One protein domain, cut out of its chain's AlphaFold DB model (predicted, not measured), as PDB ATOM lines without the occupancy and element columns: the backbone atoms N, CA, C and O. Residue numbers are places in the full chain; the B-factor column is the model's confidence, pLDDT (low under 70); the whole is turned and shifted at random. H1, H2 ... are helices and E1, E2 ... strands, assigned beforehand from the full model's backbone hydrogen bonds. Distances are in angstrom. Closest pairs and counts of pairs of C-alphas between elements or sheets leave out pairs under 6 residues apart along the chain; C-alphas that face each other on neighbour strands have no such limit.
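AT A GLANCE: This is residues 120 to 161 and 172 to 296 of the 300 residues of an uncharacterized protein of Sporisorium graminicola (UniProt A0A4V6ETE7). One strongly twisted sheet of eight strands curls like part of a barrel, with the hairpin of E7 and E8 reaching out to a turn at one end. H5 runs along one face near E3 and E4, H1 lies on the same face, H2 is near E6, and the short H3 and H4 only graze the sheet. The printed part has 167 residues, with five named helices and eight named strands in the order H1 E1 E2 H2 H3 H4 E3 E4 E5 E6 H5 E7 E8. The mixed sheet runs E1 E8 E7 E3 E4 E5 E6 E2, and the class is mixed, helices and strands. The whole is compact, with a radius of gyration of the C-alphas of 15.6 A and spans of 42, 40 and 29 A.

IN THESE COORDINATES: The long strands are E3, residues 195 to 201, 19.1 A; E4, 214 to 224, 26.0 A; E5, 233 to 242, 27.7 A; E6, 247 to 255, 24.9 A; E7, 271 to 281, 26.6 A; and E8, 287 to 295, 24.1 A, ending at C-alpha 295 (-7.825, 37.651, 3.223). E4 bends by 69 degrees at residue 221 and E7 by 73 degrees at residue 278. E1 is residues 136 to 138 and E2 is 142 to 144. H1, residues 123 to 126, begins at C-alpha 123 (10.013, 39.196, 2.679). H2 is 150 to 159, 14.1 A; H3 is 177 to 183; H4 is 187 to 190; H5 is 258 to 267, 14.3 A.

HOW THE PARTS SIT: E3 E4 E5 E6 form a meander, each strand the antiparallel neighbour of the one before; N 199 and O 216 are 2.9 A apart, N 219 and O 237 3.0 A, and N 238 and O 252 2.9 A. E7 is antiparallel to E3, with N 198 and O 272 at 2.8 A. E7 and E8 form a hairpin, with N 277 and O 291 at 2.8 A. The edge strand E1 is antiparallel to E8, with N 138 and O 290 at 2.8 A; the other edge strand, E2, is parallel to E6, with N 143 and O 248 at 2.9 A. H5 has a height over the sheet of 8.9 A and lies over E4 and, with 3 C-alphas, only just over E3. H2 and H5 are close but not clearly touching, the closest C-alphas being Val 158 and Phe 264, 7.7 A. In H2, H3 and H5 every O i to N i+4 pair is within hydrogen-bond range; H1 and H4 are too short for one.

THE WHOLE: The farthest C-alphas, Thr 159 and Gly 285, are 45.3 A apart. Residues 162 to 171 are not printed, and C-alphas 161 and 172 are 18.2 A apart across the cut. The link from E3 to E4 is long, 12 residues. Mean pLDDT of the printed part is 87.0; residues 161, 192 to 193, 228 to 229 and 284 are under 70.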
ATOM      1  N   ASP A 120      15.491  36.874  -0.101       89.31
ATOM      2  CA  ASP A 120      15.102  37.291   1.242       89.31
ATOM      3  C   ASP A 120      14.220  36.212   1.892       89.31
ATOM      4  O   ASP A 120      13.188  35.808   1.349       89.31
ATOM      5  N   PHE A 121      14.614  35.740   3.077       86.31
ATOM      6  CA  PHE A 121      13.919  34.653   3.774       86.31
ATOM      7  C   PHE A 121      12.578  35.088   4.376       86.31
ATOM      8  O   PHE A 121      11.648  34.292   4.427       86.31
ATOM      9  N   GLN A 122      12.453  36.349   4.797       88.81
ATOM     10  CA  GLN A 122      11.256  36.881   5.459       88.81
ATOM     11  C   GLN A 122      10.755  38.151   4.762       88.81
ATOM     12  O   GLN A 122      10.710  39.238   5.351       88.81
ATOM     13  N   PHE A 123      10.403  38.036   3.481       89.19
ATOM     14  CA  PHE A 123      10.013  39.196   2.679       89.19
ATOM     15  C   PHE A 123       8.800  39.946   3.246       89.19
ATOM     16  O   PHE A 123       8.669  41.146   3.021       89.19
ATOM     17  N   SER A 124       7.918  39.300   4.015       88.38
ATOM     18  CA  SER A 124       6.737  39.959   4.588       88.38
ATOM     19  C   SER A 124       7.111  41.112   5.513       88.38
ATOM     20  O   SER A 124       6.339  42.055   5.643       88.38
ATOM     21  N   ASN A 125       8.282  41.059   6.154       88.38
ATOM     22  CA  ASN A 125       8.786  42.157   6.976       88.38
ATOM     23  C   ASN A 125       9.336  43.312   6.134       88.38
ATOM     24  O   ASN A 125       9.226  44.462   6.548       88.38
ATOM     25  N   LEU A 126       9.876  43.001   4.957       88.69
ATOM     26  CA  LEU A 126      10.477  43.961   4.031       88.69
ATOM     27  C   LEU A 126       9.422  44.687   3.188       88.69
ATOM     28  O   LEU A 126       9.610  45.840   2.822       88.69
ATOM     29  N   LEU A 127       8.301  44.022   2.902       92.44
ATOM     30  CA  LEU A 127       7.262  44.533   2.010       92.44
ATOM     31  C   LEU A 127       6.114  45.263   2.720       92.44
ATOM     32  O   LEU A 127       5.128  45.593   2.064       92.44
ATOM     33  N   LYS A 128       6.169  45.496   4.036       93.12
ATOM     34  CA  LYS A 128       5.048  46.131   4.756       93.12
ATOM     35  C   LYS A 128       4.765  47.528   4.201       93.12
ATOM     36  O   LYS A 128       5.660  48.366   4.140       93.12
ATOM     37  N   ASP A 129       3.509  47.781   3.840       89.69
ATOM     38  CA  ASP A 129       3.041  49.125   3.500       89.69
ATOM     39  C   ASP A 129       3.104  49.998   4.770       89.69
ATOM     40  O   ASP A 129       2.427  49.685   5.757       89.69
ATOM     41  N   PRO A 130       3.892  51.088   4.789       87.31
ATOM     42  CA  PRO A 130       4.014  51.938   5.971       87.31
ATOM     43  C   PRO A 130       2.708  52.667   6.315       87.31
ATOM     44  O   PRO A 130       2.546  53.132   7.442       87.31
ATOM     45  N   LEU A 131       1.776  52.784   5.364       89.12
ATOM     46  CA  LEU A 131       0.519  53.512   5.533       89.12
ATOM     47  C   LEU A 131      -0.656  52.604   5.901       89.12
ATOM     48  O   LEU A 131      -1.706  53.105   6.308       89.12
ATOM     49  N   ARG A 132      -0.528  51.282   5.725       89.00
ATOM     50  CA  ARG A 132      -1.633  50.332   5.906       89.00
ATOM     51  C   ARG A 132      -1.192  49.094   6.667       89.00
ATOM     52  O   ARG A 132      -0.317  48.347   6.241       89.00
ATOM     53  N   THR A 133      -1.888  48.815   7.762       86.69
ATOM     54  CA  THR A 133      -1.609  47.658   8.610       86.69
ATOM     55  C   THR A 133      -1.757  46.349   7.832       86.69
ATOM     56  O   THR A 133      -2.810  46.076   7.258       86.69
ATOM     57  N   ASN A 134      -0.714  45.517   7.859       87.62
ATOM     58  CA  ASN A 134      -0.658  44.169   7.275       87.62
ATOM     59  C   ASN A 134      -0.764  44.083   5.742       87.62
ATOM     60  O   ASN A 134      -0.875  42.979   5.212       87.62
ATOM     61  N   TRP A 135      -0.732  45.200   5.015       94.25
ATOM     62  CA  TRP A 135      -0.654  45.157   3.555       94.25
ATOM     63  C   TRP A 135       0.796  44.953   3.137       94.25
ATOM     64  O   TRP A 135       1.700  45.529   3.744       94.25
ATOM     65  N   LEU A 136       1.018  44.152   2.095       95.06
ATOM     66  CA  LEU A 136       2.347  43.988   1.511       95.06
ATOM     67  C   LEU A 136       2.399  44.696   0.160       95.06
ATOM     68  O   LEU A 136       1.648  44.350  -0.749       95.06
ATOM     69  N   MET A 137       3.274  45.681   0.018       94.12
ATOM     70  CA  MET A 137       3.529  46.370  -1.240       94.12
ATOM     71  C   MET A 137       4.520  45.556  -2.071       94.12
ATOM     72  O   MET A 137       5.662  45.355  -1.669       94.12
ATOM     73  N   LEU A 138       4.089  45.073  -3.235       93.75
ATOM     74  CA  LEU A 138       4.946  44.281  -4.109       93.75
ATOM     75  C   LEU A 138       5.912  45.174  -4.897       93.75
ATOM     76  O   LEU A 138       5.477  46.167  -5.494       93.75
ATOM     77  N   PRO A 139       7.190  44.779  -5.003       92.75
ATOM     78  CA  PRO A 139       8.131  45.423  -5.903       92.75
ATOM     79  C   PRO A 139       7.676  45.348  -7.361       92.75
ATOM     80  O   PRO A 139       7.104  44.350  -7.812       92.75
ATOM     81  N   THR A 140       7.940  46.412  -8.119       90.44
ATOM     82  CA  THR A 140       7.658  46.446  -9.565       90.44
ATOM     83  C   THR A 140       8.691  45.688 -10.368       90.44
ATOM     84  O   THR A 140       8.348  45.054 -11.370       90.44
ATOM     85  N   ASP A 141       9.936  45.767  -9.918       91.69
ATOM     86  CA  ASP A 141      11.081  45.214 -10.610       91.69
ATOM     87  C   ASP A 141      11.100  43.715 -10.378       91.69
ATOM     88  O   ASP A 141      10.885  43.231  -9.265       91.69
ATOM     89  N   LYS A 142      11.311  42.967 -11.457       92.56
ATOM     90  CA  LYS A 142      11.263  41.512 -11.431       92.56
ATOM     91  C   LYS A 142      12.528  40.946 -12.033       92.56
ATOM     92  O   LYS A 142      12.992  41.422 -13.065       92.56
ATOM     93  N   VAL A 143      13.026  39.885 -11.422       92.31
ATOM     94  CA  VAL A 143      14.203  39.146 -11.875       92.31
ATOM     95  C   VAL A 143      13.920  37.652 -11.861       92.31
ATOM     96  O   VAL A 143      12.983  37.189 -11.209       92.31
ATOM     97  N   HIS A 144      14.721  36.889 -12.594       91.12
ATOM     98  CA  HIS A 144      14.720  35.436 -12.501       91.12
ATOM     99  C   HIS A 144      15.861  34.975 -11.609       91.12
ATOM    100  O   HIS A 144      16.990  35.415 -11.809       91.12
ATOM    101  N   LEU A 145      15.584  34.056 -10.684       90.00
ATOM    102  CA  LEU A 145      16.619  33.354  -9.934       90.00
ATOM    103  C   LEU A 145      16.432  31.851 -10.105       90.00
ATOM    104  O   LEU A 145      15.423  31.276  -9.680       90.00
ATOM    105  N   ARG A 146      17.434  31.202 -10.701       85.44
ATOM    106  CA  ARG A 146      17.448  29.747 -10.822       85.44
ATOM    107  C   ARG A 146      17.501  29.140  -9.424       85.44
ATOM    108  O   ARG A 146      18.404  29.428  -8.649       85.44
ATOM    109  N   SER A 147      16.513  28.309  -9.108       87.88
ATOM    110  CA  SER A 147      16.309  27.776  -7.757       87.88
ATOM    111  C   SER A 147      16.270  26.243  -7.778       87.88
ATOM    112  O   SER A 147      15.181  25.672  -7.708       87.88
ATOM    113  N   PRO A 148      17.421  25.543  -7.881       83.62
ATOM    114  CA  PRO A 148      17.465  24.076  -7.994       83.62
ATOM    115  C   PRO A 148      16.766  23.345  -6.836       83.62
ATOM    116  O   PRO A 148      16.172  22.284  -7.013       83.62
ATOM    117  N   TRP A 149      16.785  23.945  -5.643       85.56
ATOM    118  CA  TRP A 149      16.140  23.422  -4.438       85.56
ATOM    119  C   TRP A 149      14.603  23.448  -4.501       85.56
ATOM    120  O   TRP A 149      13.948  22.699  -3.770       85.56
ATOM    121  N   LEU A 150      14.006  24.272  -5.371       89.19
ATOM    122  CA  LEU A 150      12.556  24.461  -5.437       89.19
ATOM    123  C   LEU A 150      11.827  23.176  -5.845       89.19
ATOM    124  O   LEU A 150      10.724  22.919  -5.366       89.19
ATOM    125  N   ASN A 151      12.448  22.338  -6.681       87.94
ATOM    126  CA  ASN A 151      11.875  21.047  -7.055       87.94
ATOM    127  C   ASN A 151      11.661  20.150  -5.826       87.94
ATOM    128  O   ASN A 151      10.604  19.542  -5.690       87.94
ATOM    129  N   ASN A 152      12.610  20.128  -4.886       85.69
ATOM    130  CA  ASN A 152      12.481  19.338  -3.660       85.69
ATOM    131  C   ASN A 152      11.371  19.882  -2.762       85.69
ATOM    132  O   ASN A 152      10.550  19.109  -2.274       85.69
ATOM    133  N   VAL A 153      11.288  21.208  -2.615       86.50
ATOM    134  CA  VAL A 153      10.177  21.858  -1.903       86.50
ATOM    135  C   VAL A 153       8.840  21.478  -2.532       86.50
ATOM    136  O   VAL A 153       7.928  21.066  -1.823       86.50
ATOM    137  N   TYR A 154       8.724  21.540  -3.859       87.44
ATOM    138  CA  TYR A 154       7.502  21.139  -4.545       87.44
ATOM    139  C   TYR A 154       7.170  19.664  -4.302       87.44
ATOM    140  O   TYR A 154       6.029  19.344  -3.971       87.44
ATOM    141  N   GLN A 155       8.150  18.759  -4.374       84.19
ATOM    142  CA  GLN A 155       7.916  17.351  -4.050       84.19
ATOM    143  C   GLN A 155       7.421  17.173  -2.612       84.19
ATOM    144  O   GLN A 155       6.420  16.483  -2.415       84.19
ATOM    145  N   HIS A 156       8.031  17.849  -1.631       82.44
ATOM    146  CA  HIS A 156       7.559  17.840  -0.245       82.44
ATOM    147  C   HIS A 156       6.102  18.303  -0.141       82.44
ATOM    148  O   HIS A 156       5.271  17.590   0.429       82.44
ATOM    149  N   LEU A 157       5.759  19.426  -0.776       80.94
ATOM    150  CA  LEU A 157       4.398  19.966  -0.773       80.94
ATOM    151  C   LEU A 157       3.377  18.984  -1.334       80.94
ATOM    152  O   LEU A 157       2.316  18.785  -0.745       80.94
ATOM    153  N   VAL A 158       3.690  18.337  -2.455       78.56
ATOM    154  CA  VAL A 158       2.745  17.404  -3.062       78.56
ATOM    155  C   VAL A 158       2.708  16.073  -2.284       78.56
ATOM    156  O   VAL A 158       1.644  15.458  -2.215       78.56
ATOM    157  N   THR A 159       3.805  15.629  -1.648       77.00
ATOM    158  CA  THR A 159       3.810  14.432  -0.769       77.00
ATOM    159  C   THR A 159       2.997  14.607   0.509       77.00
ATOM    160  O   THR A 159       2.415  13.634   0.977       77.00
ATOM    161  N   ALA A 160       2.899  15.829   1.036       70.94
ATOM    162  CA  ALA A 160       2.127  16.126   2.241       70.94
ATOM    163  C   ALA A 160       0.597  16.057   2.028       70.94
ATOM    164  O   ALA A 160      -0.166  16.156   2.987       70.94
ATOM    165  N   LEU A 161       0.122  15.884   0.787       66.00
ATOM    166  CA  LEU A 161      -1.308  15.825   0.482       66.00
ATOM    167  C   LEU A 161      -1.915  14.449   0.813       66.00
ATOM    168  O   LEU A 161      -1.488  13.439   0.245       66.00
ATOM    169  N   GLN A 172       9.525  20.367 -12.488       83.50
ATOM    170  CA  GLN A 172       9.629  21.797 -12.744       83.50
ATOM    171  C   GLN A 172       9.532  22.056 -14.250       83.50
ATOM    172  O   GLN A 172      10.107  21.324 -15.051       83.50
ATOM    173  N   VAL A 173       8.780  23.085 -14.637       84.94
ATOM    174  CA  VAL A 173       8.732  23.527 -16.030       84.94
ATOM    175  C   VAL A 173      10.117  24.062 -16.380       84.94
ATOM    176  O   VAL A 173      10.546  25.079 -15.833       84.94
ATOM    177  N   GLU A 174      10.816  23.357 -17.265       87.56
ATOM    178  CA  GLU A 174      12.091  23.804 -17.812       87.56
ATOM    179  C   GLU A 174      11.820  24.920 -18.819       87.56
ATOM    180  O   GLU A 174      11.127  24.723 -19.816       87.56
ATOM    181  N   LEU A 175      12.315  26.115 -18.507       84.19
ATOM    182  CA  LEU A 175      12.187  27.296 -19.350       84.19
ATOM    183  C   LEU A 175      13.589  27.758 -19.739       84.19
ATOM    184  O   LEU A 175      14.468  27.804 -18.878       84.19
ATOM    185  N   SER A 176      13.784  28.117 -21.006       86.31
ATOM    186  CA  SER A 176      15.022  28.775 -21.435       86.31
ATOM    187  C   SER A 176      15.086  30.212 -20.909       86.31
ATOM    188  O   SER A 176      14.053  30.818 -20.596       86.31
ATOM    189  N   ASP A 177      16.286  30.786 -20.848       84.44
ATOM    190  CA  ASP A 177      16.480  32.164 -20.387       84.44
ATOM    191  C   ASP A 177      15.703  33.165 -21.258       84.44
ATOM    192  O   ASP A 177      15.107  34.111 -20.743       84.44
ATOM    193  N   GLU A 178      15.591  32.915 -22.565       85.56
ATOM    194  CA  GLU A 178      14.799  33.731 -23.491       85.56
ATOM    195  C   GLU A 178      13.299  33.629 -23.197       85.56
ATOM    196  O   GLU A 178      12.579  34.634 -23.210       85.56
ATOM    197  N   GLN A 179      12.805  32.422 -22.903       86.56
ATOM    198  CA  GLN A 179      11.407  32.223 -22.523       86.56
ATOM    199  C   GLN A 179      11.101  32.980 -21.232       86.56
ATOM    200  O   GLN A 179      10.106  33.705 -21.169       86.56
ATOM    201  N   ILE A 180      11.980  32.877 -20.238       86.06
ATOM    202  CA  ILE A 180      11.859  33.579 -18.960       86.06
ATOM    203  C   ILE A 180      11.894  35.096 -19.168       86.06
ATOM    204  O   ILE A 180      11.001  35.796 -18.679       86.06
ATOM    205  N   ALA A 181      12.847  35.604 -19.949       84.44
ATOM    206  CA  ALA A 181      12.954  37.020 -20.289       84.44
ATOM    207  C   ALA A 181      11.690  37.537 -20.994       84.44
ATOM    208  O   ALA A 181      11.241  38.650 -20.732       84.44
ATOM    209  N   SER A 182      11.047  36.713 -21.828       84.81
ATOM    210  CA  SER A 182       9.777  37.065 -22.476       84.81
ATOM    211  C   SER A 182       8.566  37.038 -21.528       84.81
ATOM    212  O   SER A 182       7.536  37.667 -21.802       84.81
ATOM    213  N   LEU A 183       8.655  36.272 -20.437       83.44
ATOM    214  CA  LEU A 183       7.573  36.038 -19.484       83.44
ATOM    215  C   LEU A 183       7.568  37.066 -18.357       83.44
ATOM    216  O   LEU A 183       6.506  37.599 -18.039       83.44
ATOM    217  N   ILE A 184       8.724  37.347 -17.756       84.06
ATOM    218  CA  ILE A 184       8.851  38.173 -16.546       84.06
ATOM    219  C   ILE A 184       8.241  39.580 -16.683       84.06
ATOM    220  O   ILE A 184       7.495  39.988 -15.780       84.06
ATOM    221  N   PRO A 185       8.451  40.315 -17.793       81.50
ATOM    222  CA  PRO A 185       7.867  41.643 -17.974       81.50
ATOM    223  C   PRO A 185       6.336  41.624 -18.036       81.50
ATOM    224  O   PRO A 185       5.680  42.644 -17.812       81.50
ATOM    225  N   ARG A 186       5.720  40.470 -18.326       79.25
ATOM    226  CA  ARG A 186       4.270  40.379 -18.478       79.25
ATOM    227  C   ARG A 186       3.593  40.687 -17.140       79.25
ATOM    228  O   ARG A 186       3.850  40.049 -16.118       79.25
ATOM    229  N   LYS A 187       2.611  41.595 -17.155       75.00
ATOM    230  CA  LYS A 187       1.754  41.895 -15.986       75.00
ATOM    231  C   LYS A 187       0.927  40.680 -15.509       75.00
ATOM    232  O   LYS A 187       0.304  40.730 -14.455       75.00
ATOM    233  N   ARG A 188       0.937  39.568 -16.262       75.00
ATOM    234  CA  ARG A 188       0.008  38.446 -16.081       75.00
ATOM    235  C   ARG A 188       0.176  37.666 -14.780       75.00
ATOM    236  O   ARG A 188      -0.814  37.167 -14.255       75.00
ATOM    237  N   PHE A 189       1.390  37.595 -14.239       81.88
ATOM    238  CA  PHE A 189       1.647  36.844 -13.007       81.88
ATOM    239  C   PHE A 189       0.957  37.443 -11.782       81.88
ATOM    240  O   PHE A 189       0.540  36.711 -10.888       81.88
ATOM    241  N   PHE A 190       0.752  38.760 -11.782       80.19
ATOM    242  CA  PHE A 190       0.066  39.487 -10.719       80.19
ATOM    243  C   PHE A 190      -1.139  40.269 -11.254       80.19
ATOM    244  O   PHE A 190      -1.391  41.393 -10.834       80.19
ATOM    245  N   TYR A 191      -1.925  39.670 -12.162       77.88
ATOM    246  CA  TYR A 191      -3.214  40.259 -12.536       77.88
ATOM    247  C   TYR A 191      -4.095  40.469 -11.294       77.88
ATOM    248  O   TYR A 191      -4.147  39.544 -10.472       77.88
ATOM    249  N   PRO A 192      -4.839  41.593 -11.206       67.25
ATOM    250  CA  PRO A 192      -5.684  41.926 -10.052       67.25
ATOM    251  C   PRO A 192      -6.733  40.856  -9.733       67.25
ATOM    252  O   PRO A 192      -7.139  40.670  -8.592       67.25
ATOM    253  N   GLN A 193      -7.162  40.108 -10.749       69.94
ATOM    254  CA  GLN A 193      -8.140  39.039 -10.608       69.94
ATOM    255  C   GLN A 193      -7.432  37.734 -10.237       69.94
ATOM    256  O   GLN A 193      -6.930  37.002 -11.094       69.94
ATOM    257  N   GLY A 194      -7.344  37.447  -8.942       79.25
ATOM    258  CA  GLY A 194      -6.842  36.171  -8.446       79.25
ATOM    259  C   GLY A 194      -6.412  36.218  -6.990       79.25
ATOM    260  O   GLY A 194      -6.330  37.278  -6.378       79.25
ATOM    261  N   GLN A 195      -6.152  35.033  -6.451       90.88
ATOM    262  CA  GLN A 195      -5.604  34.864  -5.112       90.88
ATOM    263  C   GLN A 195      -4.104  34.593  -5.228       90.88
ATOM    264  O   GLN A 195      -3.674  33.820  -6.090       90.88
ATOM    265  N   VAL A 196      -3.330  35.229  -4.360       94.44
ATOM    266  CA  VAL A 196      -1.923  34.907  -4.115       94.44
ATOM    267  C   VAL A 196      -1.855  34.273  -2.742       94.44
ATOM    268  O   VAL A 196      -2.629  34.621  -1.854       94.44
ATOM    269  N   TYR A 197      -0.956  33.324  -2.576       94.75
ATOM    270  CA  TYR A 197      -0.788  32.626  -1.320       94.75
ATOM    271  C   TYR A 197       0.643  32.805  -0.849       94.75
ATOM    272  O   TYR A 197       1.563  32.821  -1.667       94.75
ATOM    273  N   LYS A 198       0.818  32.958   0.458       95.25
ATOM    274  CA  LYS A 198       2.120  32.910   1.116       95.25
ATOM    275  C   LYS A 198       2.235  31.590   1.860       95.25
ATOM    276  O   LYS A 198       1.268  31.152   2.474       95.25
ATOM    277  N   LEU A 199       3.399  30.965   1.777       92.94
ATOM    278  CA  LEU A 199       3.723  29.722   2.462       92.94
ATOM    279  C   LEU A 199       4.989  29.932   3.278       92.94
ATOM    280  O   LEU A 199       5.996  30.402   2.746       92.94
ATOM    281  N   HIS A 200       4.932  29.524   4.542       92.62
ATOM    282  CA  HIS A 200       6.102  29.390   5.400       92.62
ATOM    283  C   HIS A 200       6.731  28.014   5.217       92.62
ATOM    284  O   HIS A 200       6.142  26.992   5.565       92.62
ATOM    285  N   LEU A 201       7.941  27.988   4.668       90.19
ATOM    286  CA  LEU A 201       8.749  26.786   4.542       90.19
ATOM    287  C   LEU A 201       9.577  26.577   5.813       90.19
ATOM    288  O   LEU A 201      10.384  27.446   6.164       90.19
ATOM    289  N   PRO A 202       9.437  25.424   6.488       89.56
ATOM    290  CA  PRO A 202      10.285  25.079   7.617       89.56
ATOM    291  C   PRO A 202      11.759  25.015   7.214       89.56
ATOM    292  O   PRO A 202      12.110  24.457   6.174       89.56
ATOM    293  N   ALA A 203      12.637  25.495   8.093       87.25
ATOM    294  CA  ALA A 203      14.083  25.438   7.892       87.25
ATOM    295  C   ALA A 203      14.615  24.008   7.648       87.25
ATOM    296  O   ALA A 203      15.583  23.803   6.915       87.25
ATOM    297  N   SER A 204      13.934  23.007   8.216       86.19
ATOM    298  CA  SER A 204      14.255  21.583   8.080       86.19
ATOM    299  C   SER A 204      14.038  21.008   6.676       86.19
ATOM    300  O   SER A 204      14.456  19.882   6.415       86.19
ATOM    301  N   TRP A 205      13.390  21.746   5.770       84.88
ATOM    302  CA  TRP A 205      13.169  21.308   4.386       84.88
ATOM    303  C   TRP A 205      14.379  21.553   3.474       84.88
ATOM    304  O   TRP A 205      14.422  21.042   2.355       84.88
ATOM    305  N   PHE A 206      15.367  22.314   3.943       81.50
ATOM    306  CA  PHE A 206      16.589  22.626   3.211       81.50
ATOM    307  C   PHE A 206      17.738  21.738   3.711       81.50
ATOM    308  O   PHE A 206      17.749  21.324   4.872       81.50
ATOM    309  N   ARG A 207      18.695  21.389   2.838       79.25
ATOM    310  CA  ARG A 207      19.899  20.632   3.233       79.25
ATOM    311  C   ARG A 207      21.163  21.274   2.660       79.25
ATOM    312  O   ARG A 207      21.303  21.237   1.450       79.25
ATOM    313  N   PRO A 208      22.103  21.741   3.492       75.12
ATOM    314  CA  PRO A 208      21.997  21.866   4.939       75.12
ATOM    315  C   PRO A 208      20.796  22.732   5.360       75.12
ATOM    316  O   PRO A 208      20.327  23.565   4.582       75.12
ATOM    317  N   PRO A 209      20.265  22.507   6.573       77.19
ATOM    318  CA  PRO A 209      19.194  23.332   7.108       77.19
ATOM    319  C   PRO A 209      19.580  24.809   7.065       77.19
ATOM    320  O   PRO A 209      20.694  25.189   7.428       77.19
ATOM    321  N   VAL A 210      18.645  25.635   6.614       79.62
ATOM    322  CA  VAL A 210      18.767  27.094   6.681       79.62
ATOM    323  C   VAL A 210      18.593  27.553   8.132       79.62
ATOM    324  O   VAL A 210      17.990  26.852   8.941       79.62
ATOM    325  N   VAL A 211      19.116  28.729   8.481       79.00
ATOM    326  CA  VAL A 211      19.031  29.252   9.860       79.00
ATOM    327  C   VAL A 211      17.599  29.664  10.216       79.00
ATOM    328  O   VAL A 211      17.167  29.492  11.352       79.00
ATOM    329  N   GLU A 212      16.849  30.169   9.237       83.88
ATOM    330  CA  GLU A 212      15.510  30.717   9.438       83.88
ATOM    331  C   GLU A 212      14.496  30.123   8.450       83.88
ATOM    332  O   GLU A 212      14.872  29.742   7.338       83.88
ATOM    333  N   PRO A 213      13.202  30.043   8.822       86.69
ATOM    334  CA  PRO A 213      12.136  29.701   7.889       86.69
ATOM    335  C   PRO A 213      12.120  30.635   6.677       86.69
ATOM    336  O   PRO A 213      12.418  31.823   6.790       86.69
ATOM    337  N   MET A 214      11.725  30.098   5.525       90.81
ATOM    338  CA  MET A 214      11.653  30.854   4.276       90.81
ATOM    339  C   MET A 214      10.200  31.128   3.895       90.81
ATOM    340  O   MET A 214       9.366  30.227   3.898       90.81
ATOM    341  N   GLU A 215       9.893  32.357   3.513       94.31
ATOM    342  CA  GLU A 215       8.603  32.736   2.956       94.31
ATOM    343  C   GLU A 215       8.628  32.612   1.434       94.31
ATOM    344  O   GLU A 215       9.536  33.115   0.773       94.31
ATOM    345  N   LEU A 216       7.597  31.986   0.862       94.94
ATOM    346  CA  LEU A 216       7.358  31.970  -0.581       94.94
ATOM    347  C   LEU A 216       5.974  32.504  -0.920       94.94
ATOM    348  O   LEU A 216       4.982  32.121  -0.302       94.94
ATOM    349  N   LEU A 217       5.899  33.311  -1.975       95.81
ATOM    350  CA  LEU A 217       4.649  33.617  -2.655       95.81
ATOM    351  C   LEU A 217       4.412  32.607  -3.762       95.81
ATOM    352  O   LEU A 217       5.307  32.267  -4.535       95.81
ATOM    353  N   PHE A 218       3.176  32.163  -3.903       94.56
ATOM    354  CA  PHE A 218       2.805  31.285  -4.991       94.56
ATOM    355  C   PHE A 218       1.388  31.555  -5.470       94.56
ATOM    356  O   PHE A 218       0.513  32.040  -4.749       94.56
ATOM    357  N   ARG A 219       1.175  31.280  -6.754       93.94
ATOM    358  CA  ARG A 219      -0.090  31.551  -7.433       93.94
ATOM    359  C   ARG A 219      -0.382  30.479  -8.461       93.94
ATOM    360  O   ARG A 219       0.496  30.106  -9.236       93.94
ATOM    361  N   TYR A 220      -1.638  30.050  -8.492       92.88
ATOM    362  CA  TYR A 220      -2.176  29.193  -9.536       92.88
ATOM    363  C   TYR A 220      -2.661  29.997 -10.745       92.88
ATOM    364  O   TYR A 220      -3.322  31.030 -10.617       92.88
ATOM    365  N   HIS A 221      -2.392  29.452 -11.925       91.94
ATOM    366  CA  HIS A 221      -2.787  29.967 -13.224       91.94
ATOM    367  C   HIS A 221      -3.512  28.857 -13.977       91.94
ATOM    368  O   HIS A 221      -2.939  27.801 -14.212       91.94
ATOM    369  N   SER A 222      -4.765  29.080 -14.376       90.44
ATOM    370  CA  SER A 222      -5.554  28.082 -15.119       90.44
ATOM    371  C   SER A 222      -5.201  28.003 -16.605       90.44
ATOM    372  O   SER A 222      -5.458  26.993 -17.250       90.44
ATOM    373  N   LYS A 223      -4.666  29.090 -17.164       87.19
ATOM    374  CA  LYS A 223      -4.412  29.256 -18.599       87.19
ATOM    375  C   LYS A 223      -3.103  30.010 -18.807       87.19
ATOM    376  O   LYS A 223      -3.102  31.147 -19.280       87.19
ATOM    377  N   LEU A 224      -1.989  29.399 -18.409       86.50
ATOM    378  CA  LEU A 224      -0.671  29.985 -18.615       86.50
ATOM    379  C   LEU A 224      -0.044  29.437 -19.896       86.50
ATOM    380  O   LEU A 224      -0.082  28.236 -20.159       86.50
ATOM    381  N   ARG A 225       0.507  30.344 -20.704       86.25
ATOM    382  CA  ARG A 225       1.300  30.025 -21.891       86.25
ATOM    383  C   ARG A 225       2.749  30.383 -21.592       86.25
ATOM    384  O   ARG A 225       3.041  31.563 -21.381       86.25
ATOM    385  N   TRP A 226       3.607  29.371 -21.570       82.44
ATOM    386  CA  TRP A 226       5.025  29.504 -21.251       82.44
ATOM    387  C   TRP A 226       5.815  30.065 -22.435       82.44
ATOM    388  O   TRP A 226       6.461  31.098 -22.291       82.44
ATOM    389  N   SER A 227       5.654  29.497 -23.628       78.38
ATOM    390  CA  SER A 227       6.291  29.995 -24.851       78.38
ATOM    391  C   SER A 227       5.293  30.328 -25.965       78.38
ATOM    392  O   SER A 227       4.105  29.990 -25.919       78.38
ATOM    393  N   THR A 228       5.760  31.058 -26.977       68.88
ATOM    394  CA  THR A 228       4.970  31.365 -28.174       68.88
ATOM    395  C   THR A 228       4.757  30.080 -28.972       68.88
ATOM    396  O   THR A 228       5.663  29.614 -29.646       68.88
ATOM    397  N   GLY A 229       3.556  29.506 -28.881       68.38
ATOM    398  CA  GLY A 229       3.211  28.235 -29.531       68.38
ATOM    399  C   GLY A 229       2.728  27.171 -28.549       68.38
ATOM    400  O   GLY A 229       1.991  26.273 -28.946       68.38
ATOM    401  N   ASP A 230       3.021  27.329 -27.255       76.38
ATOM    402  CA  ASP A 230       2.569  26.371 -26.250       76.38
ATOM    403  C   ASP A 230       1.049  26.371 -26.075       76.38
ATOM    404  O   ASP A 230       0.358  27.406 -26.123       76.38
ATOM    405  N   GLN A 231       0.541  25.173 -25.786       82.31
ATOM    406  CA  GLN A 231      -0.805  24.986 -25.267       82.31
ATOM    407  C   GLN A 231      -0.950  25.664 -23.901       82.31
ATOM    408  O   GLN A 231      -0.017  25.719 -23.098       82.31
ATOM    409  N   LEU A 232      -2.153  26.171 -23.633       85.25
ATOM    410  CA  LEU A 232      -2.493  26.698 -22.317       85.25
ATOM    411  C   LEU A 232      -2.481  25.551 -21.312       85.25
ATOM    412  O   LEU A 232      -3.231  24.587 -21.465       85.25
ATOM    413  N   LYS A 233      -1.651  25.673 -20.279       86.69
ATOM    414  CA  LYS A 233      -1.572  24.690 -19.202       86.69
ATOM    415  C   LYS A 233      -1.897  25.335 -17.866       86.69
ATOM    416  O   LYS A 233      -1.542  26.489 -17.605       86.69
ATOM    417  N   SER A 234      -2.545  24.558 -17.005       89.88
ATOM    418  CA  SER A 234      -2.676  24.903 -15.596       89.88
ATOM    419  C   SER A 234      -1.320  24.773 -14.917       89.88
ATOM    420  O   SER A 234      -0.611  23.780 -15.099       89.88
ATOM    421  N   SER A 235      -0.899  25.793 -14.183       91.25
ATOM    422  CA  SER A 235       0.412  25.806 -13.538       91.25
ATOM    423  C   SER A 235       0.420  26.664 -12.285       91.25
ATOM    424  O   SER A 235      -0.361  27.600 -12.149       91.25
ATOM    425  N   ILE A 236       1.332  26.353 -11.381       91.81
ATOM    426  CA  ILE A 236       1.652  27.151 -10.204       91.81
ATOM    427  C   ILE A 236       2.997  27.837 -10.431       91.81
ATOM    428  O   ILE A 236       3.918  27.226 -10.963       91.81
ATOM    429  N   THR A 237       3.103  29.104 -10.046       94.12
ATOM    430  CA  THR A 237       4.360  29.868 -10.061       94.12
ATOM    431  C   THR A 237       4.790  30.189  -8.646       94.12
ATOM    432  O   THR A 237       3.931  30.584  -7.857       94.12
ATOM    433  N   PHE A 238       6.088  30.116  -8.377       94.62
ATOM    434  CA  PHE A 238       6.701  30.462  -7.100       94.62
ATOM    435  C   PHE A 238       7.565  31.714  -7.230       94.62
ATOM    436  O   PHE A 238       8.293  31.897  -8.212       94.62
ATOM    437  N   TRP A 239       7.469  32.561  -6.216       95.69
ATOM    438  CA  TRP A 239       8.091  33.868  -6.138       95.69
ATOM    439  C   TRP A 239       8.626  34.105  -4.727       95.69
ATOM    440  O   TRP A 239       8.087  33.583  -3.753       95.69
ATOM    441  N   SER A 240       9.653  34.933  -4.624       95.38
ATOM    442  CA  SER A 240      10.087  35.555  -3.370       95.38
ATOM    443  C   SER A 240      10.564  36.978  -3.675       95.38
ATOM    444  O   SER A 240      10.330  37.478  -4.781       95.38
ATOM    445  N   THR A 241      11.228  37.634  -2.731       94.81
ATOM    446  CA  THR A 241      11.959  38.873  -2.986       94.81
ATOM    447  C   THR A 241      13.463  38.658  -2.965       94.81
ATOM    448  O   THR A 241      13.964  37.619  -2.532       94.81
ATOM    449  N   THR A 242      14.174  39.639  -3.506       93.69
ATOM    450  CA  THR A 242      15.627  39.708  -3.474       93.69
ATOM    451  C   THR A 242      16.093  41.143  -3.262       93.69
ATOM    452  O   THR A 242      15.315  42.086  -3.445       93.69
ATOM    453  N   GLU A 243      17.369  41.294  -2.898       91.06
ATOM    454  CA  GLU A 243      18.021  42.585  -2.675       91.06
ATOM    455  C   GLU A 243      17.279  43.416  -1.614       91.06
ATOM    456  O   GLU A 243      16.938  44.580  -1.839       91.06
ATOM    457  N   GLY A 244      16.985  42.799  -0.462       90.38
ATOM    458  CA  GLY A 244      16.349  43.477   0.666       90.38
ATOM    459  C   GLY A 244      14.906  43.883   0.383       90.38
ATOM    460  O   GLY A 244      14.460  44.934   0.835       90.38
ATOM    461  N   GLY A 245      14.172  43.075  -0.382       91.81
ATOM    462  CA  GLY A 245      12.781  43.349  -0.727       91.81
ATOM    463  C   GLY A 245      12.599  44.323  -1.887       91.81
ATOM    464  O   GLY A 245      11.464  44.665  -2.196       91.81
ATOM    465  N   SER A 246      13.667  44.780  -2.545       91.50
ATOM    466  CA  SER A 246      13.565  45.776  -3.624       91.50
ATOM    467  C   SER A 246      13.129  45.191  -4.972       91.50
ATOM    468  O   SER A 246      12.639  45.927  -5.829       91.50
ATOM    469  N   LYS A 247      13.259  43.871  -5.164       93.75
ATOM    470  CA  LYS A 247      12.886  43.173  -6.403       93.75
ATOM    471  C   LYS A 247      12.088  41.907  -6.118       93.75
ATOM    472  O   LYS A 247      12.316  41.211  -5.134       93.75
ATOM    473  N   MET A 248      11.186  41.569  -7.033       94.38
ATOM    474  CA  MET A 248      10.467  40.296  -7.065       94.38
ATOM    475  C   MET A 248      11.277  39.248  -7.831       94.38
ATOM    476  O   MET A 248      11.550  39.408  -9.019       94.38
ATOM    477  N   ALA A 249      11.610  38.136  -7.189       94.00
ATOM    478  CA  ALA A 249      12.327  37.031  -7.810       94.00
ATOM    479  C   ALA A 249      11.360  35.928  -8.260       94.00
ATOM    480  O   ALA A 249      10.660  35.332  -7.442       94.00
ATOM    481  N   PHE A 250      11.340  35.626  -9.559       94.00
ATOM    482  CA  PHE A 250      10.693  34.433 -10.103       94.00
ATOM    483  C   PHE A 250      11.598  33.218  -9.905       94.00
ATOM    484  O   PHE A 250      12.685  33.160 -10.488       94.00
ATOM    485  N   LEU A 251      11.131  32.244  -9.123       93.38
ATOM    486  CA  LEU A 251      11.929  31.077  -8.736       93.38
ATOM    487  C   LEU A 251      11.687  29.871  -9.647       93.38
ATOM    488  O   LEU A 251      12.597  29.090  -9.922       93.38
ATOM    489  N   GLY A 252      10.450  29.706 -10.114       92.62
ATOM    490  CA  GLY A 252      10.087  28.598 -10.985       92.62
ATOM    491  C   GLY A 252       8.592  28.329 -11.035       92.62
ATOM    492  O   GLY A 252       7.772  29.030 -10.430       92.62
ATOM    493  N   ALA A 253       8.231  27.295 -11.787       92.62
ATOM    494  CA  ALA A 253       6.850  26.907 -11.983       92.62
ATOM    495  C   ALA A 253       6.683  25.410 -12.202       92.62
ATOM    496  O   ALA A 253       7.600  24.730 -12.650       92.62
ATOM    497  N   PHE A 254       5.485  24.914 -11.906       91.44
ATOM    498  CA  PHE A 254       5.142  23.499 -12.001       91.44
ATOM    499  C   PHE A 254       3.755  23.350 -12.606       91.44
ATOM    500  O   PHE A 254       2.861  24.164 -12.352       91.44
ATOM    501  N   HIS A 255       3.547  22.303 -13.398       89.06
ATOM    502  CA  HIS A 255       2.197  21.957 -13.826       89.06
ATOM    503  C   HIS A 255       1.419  21.359 -12.654       89.06
ATOM    504  O   HIS A 255       1.925  20.530 -11.897       89.06
ATOM    505  N   ILE A 256       0.169  21.789 -12.504       86.12
ATOM    506  CA  ILE A 256      -0.724  21.287 -11.461       86.12
ATOM    507  C   ILE A 256      -2.172  21.393 -11.934       86.12
ATOM    508  O   ILE A 256      -2.559  22.370 -12.576       86.12
ATOM    509  N   SER A 257      -2.984  20.387 -11.615       86.44
ATOM    510  CA  SER A 257      -4.423  20.429 -11.885       86.44
ATOM    511  C   SER A 257      -5.148  21.336 -10.882       86.44
ATOM    512  O   SER A 257      -4.712  21.481  -9.737       86.44
ATOM    513  N   TRP A 258      -6.290  21.912 -11.273       88.75
ATOM    514  CA  TRP A 258      -7.122  22.695 -10.350       88.75
ATOM    515  C   TRP A 258      -7.551  21.910  -9.093       88.75
ATOM    516  O   TRP A 258      -7.386  22.441  -7.995       88.75
ATOM    517  N   PRO A 259      -8.033  20.652  -9.188       88.06
ATOM    518  CA  PRO A 259      -8.387  19.875  -7.999       88.06
ATOM    519  C   PRO A 259      -7.208  19.636  -7.051       88.06
ATOM    520  O   PRO A 259      -7.373  19.728  -5.835       88.06
ATOM    521  N   SER A 260      -6.017  19.346  -7.589       85.25
ATOM    522  CA  SER A 260      -4.801  19.166  -6.781       85.25
ATOM    523  C   SER A 260      -4.417  20.457  -6.066       85.25
ATOM    524  O   SER A 260      -4.128  20.436  -4.873       85.25
ATOM    525  N   TRP A 261      -4.466  21.579  -6.783       87.31
ATOM    526  CA  TRP A 261      -4.207  22.900  -6.228       87.31
ATOM    527  C   TRP A 261      -5.180  23.263  -5.101       87.31
ATOM    528  O   TRP A 261      -4.746  23.681  -4.032       87.31
ATOM    529  N   LYS A 262      -6.486  23.067  -5.317       88.62
ATOM    530  CA  LYS A 262      -7.521  23.367  -4.320       88.62
ATOM    531  C   LYS A 262      -7.295  22.574  -3.029       88.62
ATOM    532  O   LYS A 262      -7.209  23.166  -1.960       88.62
ATOM    533  N   LYS A 263      -7.084  21.256  -3.146       86.25
ATOM    534  CA  LYS A 263      -6.758  20.393  -1.998       86.25
ATOM    535  C   LYS A 263      -5.493  20.845  -1.272       86.25
ATOM    536  O   LYS A 263      -5.418  20.702  -0.057       86.25
ATOM    537  N   PHE A 264      -4.504  21.350  -2.009       85.19
ATOM    538  CA  PHE A 264      -3.270  21.851  -1.423       85.19
ATOM    539  C   PHE A 264      -3.504  23.088  -0.567       85.19
ATOM    540  O   PHE A 264      -3.192  23.053   0.617       85.19
ATOM    541  N   VAL A 265      -4.113  24.141  -1.110       88.88
ATOM    542  CA  VAL A 265      -4.326  25.377  -0.337       88.88
ATOM    543  C   VAL A 265      -5.311  25.217   0.822       88.88
ATOM    544  O   VAL A 265      -5.252  25.999   1.761       88.88
ATOM    545  N   GLU A 266      -6.205  24.226   0.775       86.44
ATOM    546  CA  GLU A 266      -7.144  23.925   1.867       86.44
ATOM    547  C   GLU A 266      -6.501  23.153   3.023       86.44
ATOM    548  O   GLU A 266      -6.947  23.275   4.159       86.44
ATOM    549  N   LYS A 267      -5.489  22.323   2.744       83.56
ATOM    550  CA  LYS A 267      -4.934  21.380   3.729       83.56
ATOM    551  C   LYS A 267      -3.511  21.695   4.164       83.56
ATOM    552  O   LYS A 267      -3.069  21.165   5.179       83.56
ATOM    553  N   ALA A 268      -2.773  22.482   3.389       81.50
ATOM    554  CA  ALA A 268      -1.394  22.806   3.706       81.50
ATOM    555  C   ALA A 268      -1.339  23.736   4.932       81.50
ATOM    556  O   ALA A 268      -1.946  24.810   4.911       81.50
ATOM    557  N   PRO A 269      -0.616  23.352   5.999       80.88
ATOM    558  CA  PRO A 269      -0.447  24.215   7.159       80.88
ATOM    559  C   PRO A 269       0.386  25.450   6.792       80.88
ATOM    560  O   PRO A 269       1.271  25.380   5.940       80.88
ATOM    561  N   GLY A 270       0.114  26.580   7.453       83.19
ATOM    562  CA  GLY A 270       0.898  27.810   7.276       83.19
ATOM    563  C   GLY A 270       0.712  28.499   5.921       83.19
ATOM    564  O   GLY A 270       1.577  29.266   5.502       83.19
ATOM    565  N   VAL A 271      -0.388  28.215   5.214       90.81
ATOM    566  CA  VAL A 271      -0.753  28.926   3.987       90.81
ATOM    567  C   VAL A 271      -1.639  30.122   4.320       90.81
ATOM    568  O   VAL A 271      -2.774  29.975   4.770       90.81
ATOM    569  N   GLU A 272      -1.138  31.320   4.037       93.62
ATOM    570  CA  GLU A 272      -1.899  32.565   4.131       93.62
ATOM    571  C   GLU A 272      -2.418  32.974   2.750       93.62
ATOM    572  O   GLU A 272      -1.721  32.847   1.741       93.62
ATOM    573  N   ARG A 273      -3.647  33.495   2.689       94.44
ATOM    574  CA  ARG A 273      -4.298  33.910   1.441       94.44
ATOM    575  C   ARG A 273      -4.324  35.429   1.317       94.44
ATOM    576  O   ARG A 273      -4.683  36.125   2.260       94.44
ATOM    577  N   PHE A 274      -4.053  35.926   0.117       94.81
ATOM    578  CA  PHE A 274      -4.064  37.342  -0.226       94.81
ATOM    579  C   PHE A 274      -4.879  37.603  -1.490       94.81
ATOM    580  O   PHE A 274      -4.861  36.815  -2.440       94.81
ATOM    581  N   VAL A 275      -5.530  38.764  -1.529       93.50
ATOM    582  CA  VAL A 275      -6.052  39.351  -2.769       93.50
ATOM    583  C   VAL A 275      -5.080  40.398  -3.290       93.50
ATOM    584  O   VAL A 275      -4.448  41.109  -2.510       93.50
ATOM    585  N   ILE A 276      -4.965  40.499  -4.614       92.62
ATOM    586  CA  ILE A 276      -4.174  41.554  -5.244       92.62
ATOM    587  C   ILE A 276      -5.047  42.799  -5.362       92.62
ATOM    588  O   ILE A 276      -6.061  42.794  -6.059       92.62
ATOM    589  N   PHE A 277      -4.622  43.875  -4.716       92.06
ATOM    590  CA  PHE A 277      -5.183  45.202  -4.890       92.06
ATOM    591  C   PHE A 277      -4.253  46.046  -5.752       92.06
ATOM    592  O   PHE A 277      -3.032  46.013  -5.612       92.06
ATOM    593  N   HIS A 278      -4.845  46.813  -6.656       90.50
ATOM    594  CA  HIS A 278      -4.123  47.712  -7.531       90.50
ATOM    595  C   HIS A 278      -4.350  49.141  -7.055       90.50
ATOM    596  O   HIS A 278      -5.489  49.607  -7.008       90.50
ATOM    597  N   GLY A 279      -3.279  49.819  -6.667       89.19
ATOM    598  CA  GLY A 279      -3.378  51.117  -6.022       89.19
ATOM    599  C   GLY A 279      -2.212  52.023  -6.357       89.19
ATOM    600  O   GLY A 279      -1.303  51.664  -7.098       89.19
ATOM    601  N   TRP A 280      -2.250  53.206  -5.767       87.31
ATOM    602  CA  TRP A 280      -1.171  54.173  -5.855       87.31
ATOM    603  C   TRP A 280      -0.382  54.135  -4.556       87.31
ATOM    604  O   TRP A 280      -0.973  54.284  -3.481       87.31
ATOM    605  N   ASP A 281       0.927  53.933  -4.657       83.88
ATOM    606  CA  ASP A 281       1.823  54.293  -3.567       83.88
ATOM    607  C   ASP A 281       1.904  55.821  -3.510       83.88
ATOM    608  O   ASP A 281       1.914  56.492  -4.538       83.88
ATOM    609  N   ARG A 282       1.845  56.369  -2.300       79.88
ATOM    610  CA  ARG A 282       1.961  57.809  -2.036       79.88
ATOM    611  C   ARG A 282       3.180  58.130  -1.176       79.88
ATOM    612  O   ARG A 282       3.456  59.302  -0.953       79.88
ATOM    613  N   SER A 283       3.887  57.111  -0.686       75.69
ATOM    614  CA  SER A 283       5.014  57.254   0.234       75.69
ATOM    615  C   SER A 283       6.299  57.695  -0.470       75.69
ATOM    616  O   SER A 283       7.060  58.475   0.095       75.69
ATOM    617  N   THR A 284       6.520  57.256  -1.714       67.81
ATOM    618  CA  THR A 284       7.756  57.520  -2.480       67.81
ATOM    619  C   THR A 284       7.528  58.304  -3.781       67.81
ATOM    620  O   THR A 284       8.426  58.428  -4.608       67.81
ATOM    621  N   GLY A 285       6.327  58.862  -3.957       76.50
ATOM    622  CA  GLY A 285       5.837  59.441  -5.212       76.50
ATOM    623  C   GLY A 285       4.595  58.701  -5.710       76.50
ATOM    624  O   GLY A 285       4.337  57.582  -5.281       76.50
ATOM    625  N   VAL A 286       3.793  59.325  -6.580       79.44
ATOM    626  CA  VAL A 286       2.540  58.730  -7.084       79.44
ATOM    627  C   VAL A 286       2.863  57.710  -8.177       79.44
ATOM    628  O   VAL A 286       2.950  58.054  -9.354       79.44
ATOM    629  N   ALA A 287       3.057  56.451  -7.781       84.62
ATOM    630  CA  ALA A 287       3.334  55.341  -8.690       84.62
ATOM    631  C   ALA A 287       2.291  54.227  -8.551       84.62
ATOM    632  O   ALA A 287       1.842  53.897  -7.451       84.62
ATOM    633  N   GLU A 288       1.916  53.635  -9.684       87.62
ATOM    634  CA  GLU A 288       1.051  52.459  -9.744       87.62
ATOM    635  C   GLU A 288       1.770  51.262  -9.096       87.62
ATOM    636  O   GLU A 288       2.872  50.886  -9.506       87.62
ATOM    637  N   ARG A 289       1.162  50.665  -8.067       90.69
ATOM    638  CA  ARG A 289       1.712  49.529  -7.320       90.69
ATOM    639  C   ARG A 289       0.667  48.442  -7.102       90.69
ATOM    640  O   ARG A 289      -0.546  48.670  -7.101       90.69
ATOM    641  N   LEU A 290       1.176  47.238  -6.878       92.56
ATOM    642  CA  LEU A 290       0.385  46.084  -6.484       92.56
ATOM    643  C   LEU A 290       0.549  45.858  -4.988       92.56
ATOM    644  O   LEU A 290       1.662  45.863  -4.472       92.56
ATOM    645  N   PHE A 291      -0.567  45.621  -4.315       93.88
ATOM    646  CA  PHE A 291      -0.617  45.342  -2.891       93.88
ATOM    647  C   PHE A 291      -1.215  43.956  -2.677       93.88
ATOM    648  O   PHE A 291      -2.209  43.598  -3.310       93.88
ATOM    649  N   LEU A 292      -0.627  43.174  -1.781       94.81
ATOM    650  CA  LEU A 292      -1.238  41.968  -1.250       94.81
ATOM    651  C   LEU A 292      -1.996  42.335   0.018       94.81
ATOM    652  O   LEU A 292      -1.406  42.776   1.005       94.81
ATOM    653  N   VAL A 293      -3.307  42.139  -0.022       94.50
ATOM    654  CA  VAL A 293      -4.191  42.384   1.115       94.50
ATOM    655  C   VAL A 293      -4.542  41.036   1.735       94.50
ATOM    656  O   VAL A 293      -5.094  40.189   1.018       94.50
ATOM    657  N   PRO A 294      -4.220  40.803   3.023       93.62
ATOM    658  CA  PRO A 294      -4.575  39.567   3.700       93.62
ATOM    659  C   PRO A 294      -6.075  39.324   3.587       93.62
ATOM    660  O   PRO A 294      -6.888  40.212   3.846       93.62
ATOM    661  N   LYS A 295      -6.445  38.110   3.195       91.12
ATOM    662  CA  LYS A 295      -7.825  37.651   3.223       91.12
ATOM    663  C   LYS A 295      -7.942  36.656   4.372       91.12
ATOM    664  O   LYS A 295      -7.142  35.718   4.399       91.12
ATOM    665  N   PRO A 296      -8.929  36.805   5.274       80.06
ATOM    666  CA  PRO A 296      -9.144  35.811   6.314       80.06
ATOM    667  C   PRO A 296      -9.295  34.415   5.686       80.06
ATOM    668  O   PRO A 296      -9.708  34.311   4.511       80.06
TER     669      PRO A 296